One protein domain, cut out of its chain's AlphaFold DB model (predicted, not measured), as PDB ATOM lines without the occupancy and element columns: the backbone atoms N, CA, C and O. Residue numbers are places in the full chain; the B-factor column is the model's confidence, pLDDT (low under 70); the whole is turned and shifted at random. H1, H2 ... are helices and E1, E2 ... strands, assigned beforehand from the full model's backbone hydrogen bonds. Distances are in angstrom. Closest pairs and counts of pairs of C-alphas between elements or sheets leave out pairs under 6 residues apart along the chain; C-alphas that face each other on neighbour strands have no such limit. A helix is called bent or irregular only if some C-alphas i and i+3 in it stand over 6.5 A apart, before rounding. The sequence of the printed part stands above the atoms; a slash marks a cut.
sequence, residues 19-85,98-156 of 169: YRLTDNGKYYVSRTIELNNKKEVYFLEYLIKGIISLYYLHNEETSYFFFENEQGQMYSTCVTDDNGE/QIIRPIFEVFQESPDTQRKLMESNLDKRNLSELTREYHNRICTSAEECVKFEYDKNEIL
ATOM      1  N   TYR A  19      13.607   7.386  45.341       91.06
ATOM      2  CA  TYR A  19      12.212   7.384  45.778       91.06
ATOM      3  C   TYR A  19      11.903   6.120  46.583       91.06
ATOM      4  O   TYR A  19      12.584   5.104  46.456       91.06
ATOM      5  N   ARG A  20      10.858   6.166  47.413       88.31
ATOM      6  CA  ARG A  20      10.392   5.014  48.189       88.31
ATOM      7  C   ARG A  20       8.948   4.695  47.835       88.31
ATOM      8  O   ARG A  20       8.102   5.584  47.824       88.31
ATOM      9  N   LEU A  21       8.679   3.423  47.579       84.75
ATOM     10  CA  LEU A  21       7.336   2.904  47.370       84.75
ATOM     11  C   LEU A  21       6.671   2.668  48.731       84.75
ATOM     12  O   LEU A  21       7.238   2.010  49.600       84.75
ATOM     13  N   THR A  22       5.494   3.246  48.955       78.25
ATOM     14  CA  THR A  22       4.801   3.200  50.257       78.25
ATOM     15  C   THR A  22       4.046   1.890  50.495       78.25
ATOM     16  O   THR A  22       3.837   1.498  51.641       78.25
ATOM     17  N   ASP A  23       3.664   1.197  49.424       77.06
ATOM     18  CA  ASP A  23       2.911  -0.061  49.427       77.06
ATOM     19  C   ASP A  23       3.766  -1.248  49.882       77.06
ATOM     20  O   ASP A  23       3.315  -2.082  50.665       77.06
ATOM     21  N   ASN A  24       5.008  -1.312  49.409       76.12
ATOM     22  CA  ASN A  24       5.921  -2.419  49.668       76.12
ATOM     23  C   ASN A  24       7.220  -1.975  50.339       76.12
ATOM     24  O   ASN A  24       8.081  -2.811  50.571       76.12
ATOM     25  N   GLY A  25       7.371  -0.681  50.638       75.75
ATOM     26  CA  GLY A  25       8.504  -0.103  51.357       75.75
ATOM     27  C   GLY A  25       9.838  -0.134  50.614       75.75
ATOM     28  O   GLY A  25      10.827   0.325  51.197       75.75
ATOM     29  N   LYS A  26       9.877  -0.626  49.365       86.50
ATOM     30  CA  LYS A  26      11.088  -0.662  48.541       86.50
ATOM     31  C   LYS A  26      11.624   0.741  48.353       86.50
ATOM     32  O   LYS A  26      10.884   1.676  48.038       86.50
ATOM     33  N   TYR A  27      12.924   0.868  48.538       90.88
ATOM     34  CA  TYR A  27      13.627   2.123  48.400       90.88
ATOM     35  C   TYR A  27      14.562   2.029  47.202       90.88
ATOM     36  O   TYR A  27      15.342   1.088  47.104       90.88
ATOM     37  N   TYR A  28      14.457   2.987  46.291       94.12
ATOM     38  CA  TYR A  28      15.267   3.070  45.088       94.12
ATOM     39  C   TYR A  28      16.137   4.321  45.129       94.12
ATOM     40  O   TYR A  28      15.673   5.387  45.542       94.12
ATOM     41  N   VAL A  29      17.376   4.211  44.656       95.44
ATOM     42  CA  VAL A  29      18.278   5.354  44.474       95.44
ATOM     43  C   VAL A  29      18.917   5.379  43.108       95.44
ATOM     44  O   VAL A  29      19.197   4.341  42.516       95.44
ATOM     45  N   SER A  30      19.180   6.589  42.637       96.31
ATOM     46  CA  SER A  30      19.868   6.811  41.377       96.31
ATOM     47  C   SER A  30      21.371   6.652  41.557       96.31
ATOM     48  O   SER A  30      21.988   7.260  42.444       96.31
ATOM     49  N   ARG A  31      21.971   5.810  40.716       94.88
ATOM     50  CA  ARG A  31      23.413   5.558  40.680       94.88
ATOM     51  C   ARG A  31      23.898   5.460  39.243       94.88
ATOM     52  O   ARG A  31      23.249   4.836  38.406       94.88
ATOM     53  N   THR A  32      25.058   6.054  38.983       94.31
ATOM     54  CA  THR A  32      25.787   5.852  37.730       94.31
ATOM     55  C   THR A  32      26.485   4.503  37.796       94.31
ATOM     56  O   THR A  32      27.353   4.307  38.644       94.31
ATOM     57  N   ILE A  33      26.116   3.588  36.906       92.25
ATOM     58  CA  ILE A  33      26.678   2.242  36.832       92.25
ATOM     59  C   ILE A  33      27.268   2.031  35.445       92.25
ATOM     60  O   ILE A  33      26.704   2.455  34.438       92.25
ATOM     61  N   GLU A  34      28.422   1.373  35.408       89.56
ATOM     62  CA  GLU A  34      29.035   0.909  34.172       89.56
ATOM     63  C   GLU A  34      28.669  -0.559  33.933       89.56
ATOM     64  O   GLU A  34      29.131  -1.443  34.652       89.56
ATOM     65  N   LEU A  35      27.829  -0.820  32.930       84.44
ATOM     66  CA  LEU A  35      27.484  -2.164  32.462       84.44
ATOM     67  C   LEU A  35      27.863  -2.277  30.986       84.44
ATOM     68  O   LEU A  35      27.550  -1.390  30.196       84.44
ATOM     69  N   ASN A  36      28.533  -3.363  30.590       82.12
ATOM     70  CA  ASN A  36      28.920  -3.614  29.191       82.12
ATOM     71  C   ASN A  36      29.653  -2.422  28.529       82.12
ATOM     72  O   ASN A  36      29.377  -2.079  27.378       82.12
ATOM     73  N   ASN A  37      30.571  -1.777  29.264       85.62
ATOM     74  CA  ASN A  37      31.317  -0.572  28.859       85.62
ATOM     75  C   ASN A  37      30.445   0.663  28.561       85.62
ATOM     76  O   ASN A  37      30.873   1.581  27.858       85.62
ATOM     77  N   LYS A  38      29.214   0.701  29.078       90.00
ATOM     78  CA  LYS A  38      28.326   1.861  29.005       90.00
ATOM     79  C   LYS A  38      28.040   2.373  30.404       90.00
ATOM     80  O   LYS A  38      27.606   1.616  31.269       90.00
ATOM     81  N   LYS A  39      28.280   3.667  30.610       93.62
ATOM     82  CA  LYS A  39      27.925   4.374  31.841       93.62
ATOM     83  C   LYS A  39      26.547   4.988  31.684       93.62
ATOM     84  O   LYS A  39      26.367   5.890  30.872       93.62
ATOM     85  N   GLU A  40      25.605   4.515  32.482       94.00
ATOM     86  CA  GLU A  40      24.226   4.995  32.501       94.00
ATOM     87  C   GLU A  40      23.760   5.172  33.951       94.00
ATOM     88  O   GLU A  40      24.368   4.644  34.886       94.00
ATOM     89  N   VAL A  41      22.700   5.957  34.155       94.81
ATOM     90  CA  VAL A  41      22.105   6.161  35.482       94.81
ATOM     91  C   VAL A  41      20.920   5.217  35.630       94.81
ATOM     92  O   VAL A  41      19.996   5.255  34.821       94.81
ATOM     93  N   TYR A  42      20.929   4.404  36.682       95.38
ATOM     94  CA  TYR A  42      19.867   3.450  36.989       95.38
ATOM     95  C   TYR A  42      19.249   3.740  38.353       95.38
ATOM     96  O   TYR A  42      19.934   4.193  39.271       95.38
ATOM     97  N   PHE A  43      17.964   3.415  38.495       96.00
ATOM     98  CA  PHE A  43      17.347   3.250  39.806       96.00
ATOM     99  C   PHE A  43      17.707   1.872  40.355       96.00
ATOM    100  O   PHE A  43      17.234   0.857  39.844       96.00
ATOM    101  N   LEU A  44      18.519   1.835  41.405       96.56
ATOM    102  CA  LEU A  44      18.871   0.609  42.106       96.56
ATOM    103  C   LEU A  44      18.012   0.446  43.357       96.56
ATOM    104  O   LEU A  44      17.854   1.393  44.126       96.56
ATOM    105  N   GLU A  45      17.487  -0.755  43.579       95.94
ATOM    106  CA  GLU A  45      16.783  -1.115  44.810       95.94
ATOM    107  C   GLU A  45      17.804  -1.255  45.948       95.94
ATOM    108  O   GLU A  45      18.727  -2.064  45.855       95.94
ATOM    109  N   TYR A  46      17.650  -0.483  47.024       93.56
ATOM    110  CA  TYR A  46      18.384  -0.693  48.269       93.56
ATOM    111  C   TYR A  46      17.888  -1.976  48.933       93.56
ATOM    112  O   TYR A  46      16.724  -2.062  49.328       93.56
ATOM    113  N   LEU A  47      18.786  -2.943  49.109       93.81
ATOM    114  CA  LEU A  47      18.530  -4.117  49.937       93.81
ATOM    115  C   LEU A  47      19.034  -3.875  51.361       93.81
ATOM    116  O   LEU A  47      18.290  -4.075  52.319       93.81
ATOM    117  N   ILE A  48      20.268  -3.377  51.494       91.56
ATOM    118  CA  ILE A  48      20.892  -3.018  52.773       91.56
ATOM    119  C   ILE A  48      21.702  -1.730  52.607       91.56
ATOM    120  O   ILE A  48      22.371  -1.530  51.597       91.56
ATOM    121  N   LYS A  49      21.675  -0.865  53.617       89.50
ATOM    122  CA  LYS A  49      22.560   0.291  53.767       89.50
ATOM    123  C   LYS A  49      23.328   0.141  55.071       89.50
ATOM    124  O   LYS A  49      22.707   0.081  56.129       89.50
ATOM    125  N   GLY A  50      24.649   0.152  55.007       87.94
ATOM    126  CA  GLY A  50      25.524  -0.005  56.170       87.94
ATOM    127  C   GLY A  50      26.976   0.275  55.802       87.94
ATOM    128  O   GLY A  50      27.216   0.987  54.825       87.94
ATOM    129  N   ILE A  51      27.914  -0.329  56.538       88.00
ATOM    130  CA  ILE A  51      29.362  -0.302  56.225       88.00
ATOM    131  C   ILE A  51      29.611  -0.771  54.781       88.00
ATOM    132  O   ILE A  51      30.401  -0.203  54.037       88.00
ATOM    133  N   ILE A  52      28.857  -1.791  54.372       91.25
ATOM    134  CA  ILE A  52      28.695  -2.185  52.974       91.25
ATOM    135  C   ILE A  52      27.230  -1.981  52.601       91.25
ATOM    136  O   ILE A  52      26.350  -2.580  53.213       91.25
ATOM    137  N   SER A  53      26.943  -1.162  51.601       94.56
ATOM    138  CA  SER A  53      25.592  -1.053  51.050       94.56
ATOM    139  C   SER A  53      25.394  -2.075  49.935       94.56
ATOM    140  O   SER A  53      26.257  -2.218  49.077       94.56
ATOM    141  N   LEU A  54      24.261  -2.777  49.948       96.38
ATOM    142  CA  LEU A  54      23.866  -3.747  48.930       96.38
ATOM    143  C   LEU A  54      22.704  -3.195  48.107       96.38
ATOM    144  O   LEU A  54      21.637  -2.871  48.641       96.38
ATOM    145  N   TYR A  55      22.904  -3.173  46.796       97.19
ATOM    146  CA  TYR A  55      21.938  -2.737  45.802       97.19
ATOM    147  C   TYR A  55      21.570  -3.857  44.837       97.19
ATOM    148  O   TYR A  55      22.364  -4.768  44.584       97.19
ATOM    149  N   TYR A  56      20.391  -3.733  44.237       96.75
ATOM    150  CA  TYR A  56      19.881  -4.662  43.242       96.75
ATOM    151  C   TYR A  56      19.331  -3.956  42.002       96.75
ATOM    152  O   TYR A  56      18.620  -2.953  42.104       96.75
ATOM    153  N   LEU A  57      19.599  -4.543  40.838       95.12
ATOM    154  CA  LEU A  57      18.983  -4.208  39.555       95.12
ATOM    155  C   LEU A  57      18.607  -5.503  38.840       95.12
ATOM    156  O   LEU A  57      19.388  -6.447  38.819       95.12
ATOM    157  N   HIS A  58      17.436  -5.533  38.217       90.94
ATOM    158  CA  HIS A  58      17.031  -6.627  37.343       90.94
ATOM    159  C   HIS A  58      16.660  -6.054  35.989       90.94
ATOM    160  O   HIS A  58      15.890  -5.092  35.925       90.94
ATOM    161  N   ASN A  59      17.225  -6.624  34.933       84.44
ATOM    162  CA  ASN A  59      16.739  -6.441  33.572       84.44
ATOM    163  C   ASN A  59      16.024  -7.728  33.119       84.44
ATOM    164  O   ASN A  59      15.764  -8.589  33.946       84.44
ATOM    165  N   GLU A  60      15.688  -7.842  31.834       79.94
ATOM    166  CA  GLU A  60      14.831  -8.913  31.298       79.94
ATOM    167  C   GLU A  60      15.267 -10.345  31.666       79.94
ATOM    168  O   GLU A  60      14.399 -11.199  31.805       79.94
ATOM    169  N   GLU A  61      16.569 -10.603  31.854       84.81
ATOM    170  CA  GLU A  61      17.097 -11.959  32.109       84.81
ATOM    171  C   GLU A  61      18.223 -12.005  33.158       84.81
ATOM    172  O   GLU A  61      18.751 -13.072  33.480       84.81
ATOM    173  N   THR A  62      18.679 -10.849  33.653       89.12
ATOM    174  CA  THR A  62      19.872 -10.745  34.502       89.12
ATOM    175  C   THR A  62      19.591  -9.962  35.776       89.12
ATOM    176  O   THR A  62      19.164  -8.806  35.774       89.12
ATOM    177  N   SER A  63      19.926 -10.594  36.893       92.81
ATOM    178  CA  SER A  63      19.960  -9.996  38.220       92.81
ATOM    179  C   SER A  63      21.370  -9.506  38.532       92.81
ATOM    180  O   SER A  63      22.299 -10.304  38.623       92.81
ATOM    181  N   TYR A  64      21.532  -8.202  38.723       94.44
ATOM    182  CA  TYR A  64      22.777  -7.571  39.146       94.44
ATOM    183  C   TYR A  64      22.715  -7.205  40.625       94.44
ATOM    184  O   TYR A  64      21.732  -6.634  41.107       94.44
ATOM    185  N   PHE A  65      23.811  -7.475  41.321       96.06
ATOM    186  CA  PHE A  65      24.033  -7.082  42.703       96.06
ATOM    187  C   PHE A  65      25.251  -6.178  42.772       96.06
ATOM    188  O   PHE A  65      26.286  -6.489  42.179       96.06
ATOM    189  N   PHE A  66      25.131  -5.082  43.513       96.75
ATOM    190  CA  PHE A  66      26.214  -4.125  43.698       96.75
ATOM    191  C   PHE A  66      26.469  -3.911  45.183       96.75
ATOM    192  O   PHE A  66      25.532  -3.706  45.951       96.75
ATOM    193  N   PHE A  67      27.734  -3.939  45.569       96.00
ATOM    194  CA  PHE A  67      28.214  -3.731  46.923       96.00
ATOM    195  C   PHE A  67      29.061  -2.465  46.928       96.00
ATOM    196  O   PHE A  67      30.062  -2.392  46.221       96.00
ATOM    197  N   GLU A  68      28.661  -1.473  47.710       94.38
ATOM    198  CA  GLU A  68      29.390  -0.216  47.875       94.38
ATOM    199  C   GLU A  68      29.988  -0.172  49.275       94.38
ATOM    200  O   GLU A  68      29.252  -0.294  50.257       94.38
ATOM    201  N   ASN A  69      31.303  -0.011  49.376       90.62
ATOM    202  CA  ASN A  69      31.955   0.205  50.666       90.62
ATOM    203  C   ASN A  69      31.880   1.678  51.106       90.62
ATOM    204  O   ASN A  69      31.405   2.545  50.374       90.62
ATOM    205  N   GLU A  70      32.374   1.979  52.305       86.50
ATOM    206  CA  GLU A  70      32.344   3.336  52.869       86.50
ATOM    207  C   GLU A  70      33.146   4.360  52.053       86.50
ATOM    208  O   GLU A  70      32.867   5.557  52.108       86.50
ATOM    209  N   GLN A  71      34.118   3.902  51.260       89.00
ATOM    210  CA  GLN A  71      34.900   4.731  50.345       89.00
ATOM    211  C   GLN A  71      34.177   4.993  49.010       89.00
ATOM    212  O   GLN A  71      34.724   5.678  48.145       89.00
ATOM    213  N   GLY A  72      32.965   4.458  48.819       89.56
ATOM    214  CA  GLY A  72      32.188   4.576  47.582       89.56
ATOM    215  C   GLY A  72      32.671   3.658  46.454       89.56
ATOM    216  O   GLY A  72      32.270   3.831  45.302       89.56
ATOM    217  N   GLN A  73      33.552   2.695  46.744       91.81
ATOM    218  CA  GLN A  73      34.001   1.718  45.753       91.81
ATOM    219  C   GLN A  73      32.901   0.686  45.526       91.81
ATOM    220  O   GLN A  73      32.384   0.099  46.477       91.81
ATOM    221  N   MET A  74      32.568   0.469  44.254       93.12
ATOM    222  CA  MET A  74      31.487  -0.414  43.835       93.12
ATOM    223  C   MET A  74      32.041  -1.743  43.319       93.12
ATOM    224  O   MET A  74      32.828  -1.773  42.373       93.12
ATOM    225  N   TYR A  75      31.565  -2.838  43.895       94.00
ATOM    226  CA  TYR A  75      31.845  -4.209  43.481       94.00
ATOM    227  C   TYR A  75      30.554  -4.823  42.961       94.00
ATOM    228  O   TYR A  75      29.514  -4.688  43.600       94.00
ATOM    229  N   SER A  76      30.581  -5.495  41.813       93.12
ATOM    230  CA  SER A  76      29.358  -6.022  41.207       93.12
ATOM    231  C   SER A  76      29.472  -7.481  40.805       93.12
ATOM    232  O   SER A  76      30.531  -7.975  40.424       93.12
ATOM    233  N   THR A  77      28.347  -8.180  40.889       92.69
ATOM    234  CA  THR A  77      28.174  -9.522  40.340       92.69
ATOM    235  C   THR A  77      26.815  -9.620  39.663       92.69
ATOM    236  O   THR A  77      25.916  -8.822  39.943       92.69
ATOM    237  N   CYS A  78      26.652 -10.587  38.769       90.81
ATOM    238  CA  CYS A  78      25.376 -10.851  38.130       90.81
ATOM    239  C   CYS A  78      25.076 -12.345  38.029       90.81
ATOM    240  O   CYS A  78      25.971 -13.191  38.018       90.81
ATOM    241  N   VAL A  79      23.785 -12.648  37.962       87.56
ATOM    242  CA  VAL A  79      23.230 -13.989  37.798       87.56
ATOM    243  C   VAL A  79      22.185 -13.915  36.695       87.56
ATOM    244  O   VAL A  79      21.329 -13.033  36.735       87.56
ATOM    245  N   THR A  80      22.266 -14.807  35.712       81.81
ATOM    246  CA  THR A  80      21.266 -14.925  34.644       81.81
ATOM    247  C   THR A  80      20.225 -15.990  34.997       81.81
ATOM    248  O   THR A  80      20.550 -16.983  35.657       81.81
ATOM    249  N   ASP A  81      18.980 -15.786  34.562       63.44
ATOM    250  CA  ASP A  81      17.827 -16.650  34.880       63.44
ATOM    251  C   ASP A  81      17.944 -18.077  34.313       63.44
ATOM    252  O   ASP A  81      17.296 -18.999  34.811       63.44
ATOM    253  N   ASP A  82      18.875 -18.308  33.382       55.84
ATOM    254  CA  ASP A  82      19.269 -19.633  32.876       55.84
ATOM    255  C   ASP A  82      19.827 -20.575  33.965       55.84
ATOM    256  O   ASP A  82      20.266 -21.693  33.672       55.84
ATOM    257  N   ASN A  83      19.875 -20.132  35.230       47.16
ATOM    258  CA  ASN A  83      20.449 -20.834  36.382       47.16
ATOM    259  C   ASN A  83      21.873 -21.355  36.132       47.16
ATOM    260  O   ASN A  83      22.342 -22.226  36.864       47.16
ATOM    261  N   GLY A  84      22.542 -20.853  35.087       43.94
ATOM    262  CA  GLY A  84      23.728 -21.454  34.498       43.94
ATOM    263  C   GLY A  84      23.717 -22.977  34.582       43.94
ATOM    264  O   GLY A  84      24.609 -23.488  35.247       43.94
ATOM    265  N   GLU A  85      22.714 -23.660  34.007       38.69
ATOM    266  CA  GLU A  85      22.581 -25.131  33.961       38.69
ATOM    267  C   GLU A  85      23.482 -25.868  34.971       38.69
ATOM    268  O   GLU A  85      24.606 -26.294  34.671       38.69
ATOM    269  N   GLN A  98      34.274 -17.168  39.125       86.81
ATOM    270  CA  GLN A  98      34.246 -15.944  38.310       86.81
ATOM    271  C   GLN A  98      33.104 -15.008  38.720       86.81
ATOM    272  O   GLN A  98      33.326 -13.805  38.814       86.81
ATOM    273  N   ILE A  99      31.926 -15.562  39.017       88.88
ATOM    274  CA  ILE A  99      30.755 -14.792  39.452       88.88
ATOM    275  C   ILE A  99      30.987 -14.177  40.840       88.88
ATOM    276  O   ILE A  99      30.725 -12.993  41.035       88.88
ATOM    277  N   ILE A 100      31.499 -14.940  41.812       91.19
ATOM    278  CA  ILE A 100      31.634 -14.443  43.194       91.19
ATOM    279  C   ILE A 100      32.899 -13.617  43.432       91.19
ATOM    280  O   ILE A 100      32.925 -12.830  44.370       91.19
ATOM    281  N   ARG A 101      33.956 -13.783  42.622       90.12
ATOM    282  CA  ARG A 101      35.262 -13.144  42.860       90.12
ATOM    283  C   ARG A 101      35.177 -11.627  43.077       90.12
ATOM    284  O   ARG A 101      35.795 -11.184  44.040       90.12
ATOM    285  N   PRO A 102      34.418 -10.844  42.284       88.94
ATOM    286  CA  PRO A 102      34.312  -9.402  42.504       88.94
ATOM    287  C   PRO A 102      33.763  -9.037  43.887       88.94
ATOM    288  O   PRO A 102      34.203  -8.068  44.487       88.94
ATOM    289  N   ILE A 103      32.826  -9.828  44.416       92.06
ATOM    290  CA  ILE A 103      32.173  -9.559  45.705       92.06
ATOM    291  C   ILE A 103      32.825 -10.317  46.868       92.06
ATOM    292  O   ILE A 103      32.450 -10.143  48.020       92.06
ATOM    293  N   PHE A 104      33.826 -11.154  46.590       91.50
ATOM    294  CA  PHE A 104      34.590 -11.863  47.612       91.50
ATOM    295  C   PHE A 104      35.477 -10.903  48.418       91.50
ATOM    296  O   PHE A 104      35.626 -11.062  49.630       91.50
ATOM    297  N   GLU A 105      36.027  -9.884  47.750       88.94
ATOM    298  CA  GLU A 105      36.870  -8.837  48.347       88.94
ATOM    299  C   GLU A 105      36.095  -7.958  49.337       88.94
ATOM    300  O   GLU A 105      36.642  -7.541  50.354       88.94
ATOM    301  N   VAL A 106      34.794  -7.767  49.100       90.69
ATOM    302  CA  VAL A 106      33.885  -7.024  49.990       90.69
ATOM    303  C   VAL A 106      33.876  -7.611  51.407       90.69
ATOM    304  O   VAL A 106      33.752  -6.878  52.384       90.69
ATOM    305  N   PHE A 107      34.031  -8.932  51.522       91.06
ATOM    306  CA  PHE A 107      33.963  -9.666  52.785       91.06
ATOM    307  C   PHE A 107      35.340 -10.081  53.325       91.06
ATOM    308  O   PHE A 107      35.424 -11.008  54.130       91.06
ATOM    309  N   GLN A 108      36.426  -9.427  52.898       88.38
ATOM    310  CA  GLN A 108      37.802  -9.814  53.250       88.38
ATOM    311  C   GLN A 108      38.091  -9.879  54.757       88.38
ATOM    312  O   GLN A 108      38.898 -10.698  55.190       88.38
ATOM    313  N   GLU A 109      37.403  -9.075  55.568       88.62
ATOM    314  CA  GLU A 109      37.579  -9.061  57.027       88.62
ATOM    315  C   GLU A 109      36.823 -10.201  57.730       88.62
ATOM    316  O   GLU A 109      36.936 -10.385  58.943       88.62
ATOM    317  N   SER A 110      36.060 -11.007  56.981       91.00
ATOM    318  CA  SER A 110      35.355 -12.173  57.503       91.00
ATOM    319  C   SER A 110      35.527 -13.406  56.608       91.00
ATOM    320  O   SER A 110      34.698 -13.672  55.729       91.00
ATOM    321  N   PRO A 111      36.546 -14.243  56.892       91.69
ATOM    322  CA  PRO A 111      36.714 -15.543  56.239       91.69
ATOM    323  C   PRO A 111      35.474 -16.443  56.356       91.69
ATOM    324  O   PRO A 111      35.178 -17.233  55.462       91.69
ATOM    325  N   ASP A 112      34.711 -16.301  57.444       92.38
ATOM    326  CA  ASP A 112      33.459 -17.031  57.642       92.38
ATOM    327  C   ASP A 112      32.368 -16.582  56.664       92.38
ATOM    328  O   ASP A 112      31.713 -17.434  56.057       92.38
ATOM    329  N   THR A 113      32.183 -15.270  56.461       92.81
ATOM    330  CA  THR A 113      31.236 -14.753  55.457       92.81
ATOM    331  C   THR A 113      31.671 -15.144  54.048       92.81
ATOM    332  O   THR A 113      30.841 -15.573  53.249       92.81
ATOM    333  N   GLN A 114      32.970 -15.087  53.752       93.19
ATOM    334  CA  GLN A 114      33.532 -15.551  52.481       93.19
ATOM    335  C   GLN A 114      33.245 -17.034  52.212       93.19
ATOM    336  O   GLN A 114      32.835 -17.395  51.107       93.19
ATOM    337  N   ARG A 115      33.404 -17.898  53.221       91.88
ATOM    338  CA  ARG A 115      33.060 -19.321  53.107       91.88
ATOM    339  C   ARG A 115      31.569 -19.516  52.843       91.88
ATOM    340  O   ARG A 115      31.215 -20.269  51.943       91.88
ATOM    341  N   LYS A 116      30.696 -18.812  53.571       92.75
ATOM    342  CA  LYS A 116      29.247 -18.892  53.332       92.75
ATOM    343  C   LYS A 116      28.879 -18.402  51.930       92.75
ATOM    344  O   LYS A 116      28.134 -19.082  51.236       92.75
ATOM    345  N   LEU A 117      29.477 -17.307  51.452       91.94
ATOM    346  CA  LEU A 117      29.297 -16.825  50.079       91.94
ATOM    347  C   LEU A 117      29.642 -17.902  49.038       91.94
ATOM    348  O   LEU A 117      28.932 -18.045  48.044       91.94
ATOM    349  N   MET A 118      30.688 -18.706  49.256       88.75
ATOM    350  CA  MET A 118      31.026 -19.818  48.357       88.75
ATOM    351  C   MET A 118      29.948 -20.907  48.294       88.75
ATOM    352  O   MET A 118      29.872 -21.598  47.280       88.75
ATOM    353  N   GLU A 119      29.088 -21.022  49.301       87.50
ATOM    354  CA  GLU A 119      28.062 -22.064  49.431       87.50
ATOM    355  C   GLU A 119      26.638 -21.543  49.137       87.50
ATOM    356  O   GLU A 119      25.769 -22.321  48.751       87.50
ATOM    357  N   SER A 120      26.387 -20.236  49.272       87.50
ATOM    358  CA  SER A 120      25.053 -19.631  49.150       87.50
ATOM    359  C   SER A 120      24.554 -19.466  47.711       87.50
ATOM    360  O   SER A 120      25.316 -19.169  46.786       87.50
ATOM    361  N   ASN A 121      23.238 -19.542  47.513       88.69
ATOM    362  CA  ASN A 121      22.641 -19.054  46.269       88.69
ATOM    363  C   ASN A 121      22.810 -17.532  46.176       88.69
ATOM    364  O   ASN A 121      22.762 -16.822  47.181       88.69
ATOM    365  N   LEU A 122      23.016 -17.034  44.961       90.38
ATOM    366  CA  LEU A 122      23.233 -15.615  44.693       90.38
ATOM    367  C   LEU A 122      21.893 -14.940  44.382       90.38
ATOM    368  O   LEU A 122      21.618 -14.541  43.256       90.38
ATOM    369  N   ASP A 123      21.036 -14.874  45.393       90.62
ATOM    370  CA  ASP A 123      19.730 -14.221  45.322       90.62
ATOM    371  C   ASP A 123      19.627 -13.079  46.342       90.62
ATOM    372  O   ASP A 123      20.448 -12.956  47.257       90.62
ATOM    373  N   LYS A 124      18.589 -12.241  46.199       91.56
ATOM    374  CA  LYS A 124      18.355 -11.090  47.085       91.56
ATOM    375  C   LYS A 124      18.383 -11.464  48.559       91.56
ATOM    376  O   LYS A 124      18.951 -10.722  49.355       91.56
ATOM    377  N   ARG A 125      17.748 -12.579  48.930       90.88
ATOM    378  CA  ARG A 125      17.581 -12.974  50.329       90.88
ATOM    379  C   ARG A 125      18.927 -13.381  50.913       90.88
ATOM    380  O   ARG A 125      19.355 -12.795  51.899       90.88
ATOM    381  N   ASN A 126      19.611 -14.322  50.271       92.69
ATOM    382  CA  ASN A 126      20.879 -14.856  50.757       92.69
ATOM    383  C   ASN A 126      21.990 -13.792  50.771       92.69
ATOM    384  O   ASN A 126      22.742 -13.714  51.739       92.69
ATOM    385  N   LEU A 127      22.078 -12.931  49.750       94.69
ATOM    386  CA  LEU A 127      23.079 -11.856  49.731       94.69
ATOM    387  C   LEU A 127      22.788 -10.767  50.771       94.69
ATOM    388  O   LEU A 127      23.727 -10.243  51.375       94.69
ATOM    389  N   SER A 128      21.515 -10.467  51.038       93.19
ATOM    390  CA  SER A 128      21.145  -9.567  52.137       93.19
ATOM    391  C   SER A 128      21.506 -10.184  53.491       93.19
ATOM    392  O   SER A 128      22.162  -9.543  54.307       93.19
ATOM    393  N   GLU A 129      21.172 -11.458  53.709       91.56
ATOM    394  CA  GLU A 129      21.505 -12.181  54.943       91.56
ATOM    395  C   GLU A 129      23.020 -12.197  55.206       91.56
ATOM    396  O   GLU A 129      23.446 -11.844  56.306       91.56
ATOM    397  N   LEU A 130      23.840 -12.511  54.196       93.38
ATOM    398  CA  LEU A 130      25.306 -12.494  54.305       93.38
ATOM    399  C   LEU A 130      25.860 -11.106  54.629       93.38
ATOM    400  O   LEU A 130      26.754 -10.970  55.464       93.38
ATOM    401  N   THR A 131      25.325 -10.072  53.979       92.88
ATOM    402  CA  THR A 131      25.759  -8.687  54.194       92.88
ATOM    403  C   THR A 131      25.425  -8.225  55.611       92.88
ATOM    404  O   THR A 131      26.269  -7.635  56.281       92.88
ATOM    405  N   ARG A 132      24.236  -8.571  56.115       89.44
ATOM    406  CA  ARG A 132      23.833  -8.298  57.499       89.44
ATOM    407  C   ARG A 132      24.712  -9.031  58.508       89.44
ATOM    408  O   ARG A 132      25.150  -8.438  59.489       89.44
ATOM    409  N   GLU A 133      24.980 -10.317  58.284       88.44
ATOM    410  CA  GLU A 133      25.886 -11.087  59.143       88.44
ATOM    411  C   GLU A 133      27.291 -10.481  59.179       88.44
ATOM    412  O   GLU A 133      27.900 -10.414  60.248       88.44
ATOM    413  N   TYR A 134      27.789 -10.022  58.029       89.88
ATOM    414  CA  TYR A 134      29.059  -9.314  57.947       89.88
ATOM    415  C   TYR A 134      29.035  -8.051  58.807       89.88
ATOM    416  O   TYR A 134      29.861  -7.935  59.711       89.88
ATOM    417  N   HIS A 135      28.053  -7.160  58.607       87.94
ATOM    418  CA  HIS A 135      27.910  -5.932  59.402       87.94
ATOM    419  C   HIS A 135      27.880  -6.215  60.897       87.94
ATOM    420  O   HIS A 135      28.643  -5.606  61.637       87.94
ATOM    421  N   ASN A 136      27.076  -7.182  61.339       83.75
ATOM    422  CA  ASN A 136      26.961  -7.541  62.755       83.75
ATOM    423  C   ASN A 136      28.276  -8.040  63.369       83.75
ATOM    424  O   ASN A 136      28.435  -7.999  64.586       83.75
ATOM    425  N   ARG A 137      29.200  -8.548  62.549       83.50
ATOM    426  CA  ARG A 137      30.487  -9.069  63.010       83.50
ATOM    427  C   ARG A 137      31.578  -8.009  63.051       83.50
ATOM    428  O   ARG A 137      32.384  -8.029  63.973       83.50
ATOM    429  N   ILE A 138      31.640  -7.151  62.035       82.69
ATOM    430  CA  ILE A 138      32.721  -6.163  61.899       82.69
ATOM    431  C   ILE A 138      32.397  -4.828  62.570       82.69
ATOM    432  O   ILE A 138      33.296  -4.055  62.890       82.69
ATOM    433  N   CYS A 139      31.120  -4.547  62.804       76.25
ATOM    434  CA  CYS A 139      30.710  -3.301  63.413       76.25
ATOM    435  C   CYS A 139      31.024  -3.311  64.914       76.25
ATOM    436  O   CYS A 139      30.489  -4.112  65.680       76.25
ATOM    437  N   THR A 140      31.920  -2.418  65.329       65.00
ATOM    438  CA  THR A 140      32.424  -2.324  66.708       65.00
ATOM    439  C   THR A 140      31.680  -1.292  67.559       65.00
ATOM    440  O   THR A 140      31.870  -1.259  68.775       65.00
ATOM    441  N   SER A 141      30.808  -0.473  66.960       58.28
ATOM    442  CA  SER A 141      30.017   0.555  67.642       58.28
ATOM    443  C   SER A 141      28.521   0.387  67.352       58.28
ATOM    444  O   SER A 141      28.100   0.128  66.229       58.28
ATOM    445  N   ALA A 142      27.693   0.516  68.391       52.28
ATOM    446  CA  ALA A 142      26.271   0.168  68.345       52.28
ATOM    447  C   ALA A 142      25.385   1.134  67.525       52.28
ATOM    448  O   ALA A 142      24.207   0.847  67.330       52.28
ATOM    449  N   GLU A 143      25.913   2.271  67.058       52.25
ATOM    450  CA  GLU A 143      25.099   3.356  66.488       52.25
ATOM    451  C   GLU A 143      25.028   3.377  64.946       52.25
ATOM    452  O   GLU A 143      24.178   4.081  64.403       52.25
ATOM    453  N   GLU A 144      25.845   2.608  64.207       55.00
ATOM    454  CA  GLU A 144      26.038   2.881  62.763       55.00
ATOM    455  C   GLU A 144      25.996   1.686  61.790       55.00
ATOM    456  O   GLU A 144      26.126   1.897  60.582       55.00
ATOM    457  N   CYS A 145      25.776   0.450  62.248       66.25
ATOM    458  CA  CYS A 145      26.036  -0.735  61.412       66.25
ATOM    459  C   CYS A 145      25.109  -0.868  60.193       66.25
ATOM    460  O   CYS A 145      25.577  -1.064  59.072       66.25
ATOM    461  N   VAL A 146      23.796  -0.759  60.412       67.44
ATOM    462  CA  VAL A 146      22.766  -0.889  59.374       67.44
ATOM    463  C   VAL A 146      21.838   0.315  59.469       67.44
ATOM    464  O   VAL A 146      21.045   0.451  60.395       67.44
ATOM    465  N   LYS A 147      21.947   1.214  58.491       67.38
ATOM    466  CA  LYS A 147      21.152   2.446  58.372       67.38
ATOM    467  C   LYS A 147      19.805   2.194  57.688       67.38
ATOM    468  O   LYS A 147      18.889   3.000  57.825       67.38
ATOM    469  N   PHE A 148      19.696   1.115  56.914       68.44
ATOM    470  CA  PHE A 148      18.460   0.658  56.280       68.44
ATOM    471  C   PHE A 148      18.583  -0.825  55.930       68.44
ATOM    472  O   PHE A 148      19.605  -1.249  55.399       68.44
ATOM    473  N   GLU A 149      17.524  -1.589  56.158       72.31
ATOM    474  CA  GLU A 149      17.376  -2.950  55.655       72.31
ATOM    475  C   GLU A 149      15.967  -3.089  55.091       72.31
ATOM    476  O   GLU A 149      14.983  -2.685  55.721       72.31
ATOM    477  N   TYR A 150      15.862  -3.627  53.879       70.94
ATOM    478  CA  TYR A 150      14.569  -3.977  53.328       70.94
ATOM    479  C   TYR A 150      14.042  -5.233  54.033       70.94
ATOM    480  O   TYR A 150      14.461  -6.349  53.735       70.94
ATOM    481  N   ASP A 151      13.075  -5.052  54.931       67.75
ATOM    482  CA  ASP A 151      12.303  -6.148  55.514       67.75
ATOM    483  C   ASP A 151      10.812  -5.971  55.210       67.75
ATOM    484  O   ASP A 151      10.115  -5.121  55.775       67.75
ATOM    485  N   LYS A 152      10.304  -6.826  54.315       61.47
ATOM    486  CA  LYS A 152       8.890  -6.871  53.925       61.47
ATOM    487  C   LYS A 152       7.954  -7.023  55.136       61.47
ATOM    488  O   LYS A 152       6.851  -6.479  55.114       61.47
ATOM    489  N   ASN A 153       8.366  -7.740  56.183       57.59
ATOM    490  CA  ASN A 153       7.551  -7.986  57.372       57.59
ATOM    491  C   ASN A 153       7.497  -6.769  58.306       57.59
ATOM    492  O   ASN A 153       6.435  -6.481  58.857       57.59
ATOM    493  N   GLU A 154       8.594  -6.026  58.457       58.31
ATOM    494  CA  GLU A 154       8.615  -4.774  59.234       58.31
ATOM    495  C   GLU A 154       7.759  -3.680  58.572       58.31
ATOM    496  O   GLU A 154       7.081  -2.903  59.245       58.31
ATOM    497  N   ILE A 155       7.690  -3.673  57.239       55.50
ATOM    498  CA  ILE A 155       6.858  -2.735  56.473       55.50
ATOM    499  C   ILE A 155       5.357  -3.013  56.661       55.50
ATOM    500  O   ILE A 155       4.578  -2.075  56.841       55.50
ATOM    501  N   LEU A 156       4.940  -4.286  56.691       53.16
ATOM    502  CA  LEU A 156       3.544  -4.662  56.964       53.16
ATOM    503  C   LEU A 156       3.101  -4.263  58.383       53.16
ATOM    504  O   LEU A 156       1.948  -3.880  58.586       53.16
TER     505      LEU A 156
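AT A GLANCE: This is residues 19 to 85 and 98 to 156 of the 169 residues of an uncharacterized protein of Bacteroides sp. AM16-24 (UniProt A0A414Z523). A twisted antiparallel sheet, with its first two strands E1 and E2 sharply bent, is covered in part by two helices, H1 and H3, with a third, H2, packed on these two and off the sheet. H1 packs over E4 and E5, H3 packs over E2 and E3, and H2 packs on both helices, off the sheet, so that the three helix centres make a triangle; the short strand E6 pairs with the last part of E2, and the small helix H4 follows it, far from the middle. The printed part has 126 residues with six named strands and four named helices, in the order E1 E2 E3 E4 E5 H1 H2 H3 E6 H4, of mixed class, helices and strands. The sheet is branched and its neighbour pairs are antiparallel. The whole is compact, with a radius of gyration of the C-alphas of 14.4 A, and rounded, spanning 39 by 36 by 28 A.

HOW THE PARTS SIT: Residues 19 to 20 pair antiparallel with residues 27 to 28 of E1, residues 27 to 35, which bends by 71 degrees at residue 32. E1 forms a hairpin with E2, residues 38 to 50, where N 31 and O 42 are 3.0 A apart, within hydrogen-bond range. E2 bends by 87 degrees at residue 47. E3, residues 52 to 58, follows in a hairpin with E2, with N 54 and O 48 at 2.8 A. E4, residues 62 to 69, forms a hairpin with E3, with N 55 and O 66 at 2.8 A, and E5, residues 74 to 80, forms one with E4, with N 65 and O 77 at 2.9 A. E1 to E5 are a meander, each strand the antiparallel neighbour of the one before. H1, residues 98 to 107, is on the sheet at a height of 8.2 A, over E4 and E5 and slantwise to the strands, at 36 degrees to E5 on the local plane; its closest C-alphas to E5 are those of Ile 103 and Tyr 75, 5.8 A apart. H1 is irregular, with C-alphas 99 and 102 at 7.1 A. H2, residues 111 to 119, is not on the sheet. It touches H1, with the closest C-alphas, of Phe 107 and Gln 114, 5.9 A apart, at a shallow tilt of 25 degrees, opposite ways; the two are a helical hairpin. H2 and H3, residues 124 to 138, are another helical hairpin: they touch, with the C-alphas of Thr 113 and Tyr 134 closest at 6.4 A, at a shallow tilt of 10 degrees, opposite ways. H3 is on the sheet at a height of 8.7 A, over E2 and E3, slantwise to the strands at 58 degrees to E2 on the local plane, only just short of across; the C-alphas of Leu 47 and Ser 128 are closest to each other of E2 and H3, at 6.4 A. E6, residues 146 to 149, is the antiparallel neighbour of E2, with N 49 and O 148 at 2.8 A; it lies with E1 on one side of E2, and E3 lies on the other side. H4, residues 152 to 156, is not on the sheet and is apart from H1, H2 and H3. Each O i to N i+4 pair is within hydrogen-bond range in H2, H3 and H4; in H1 it is 1 of 6, beside 3 of 7 O i to N i+3 pairs.

IN THESE COORDINATES: E1 begins at C-alpha 27, (13.627, 2.123, 48.400), and is 21.6 A long; E2 is 27.4 A, E3 20.0 A, E4 23.0 A and E5 20.0 A. H1 begins at C-alpha 98, (34.246, -15.944, 38.310), and is 15.8 A long, H2 12.8 A and H3 21.2 A. H4 ends at C-alpha 156, (3.544, -4.662, 56.964).

THE WHOLE: The two C-alphas farthest apart are those of Glu 85 and Glu 143, 43.3 A. Residues 86 to 97 are not printed, and C-alphas 85 and 98 are 15.5 A apart across this cut. Of the links that are printed whole, none is long. The mean pLDDT of the printed part is 84.8; it is under 70 at residues 81 to 85, 140 to 148 and 151 to 156.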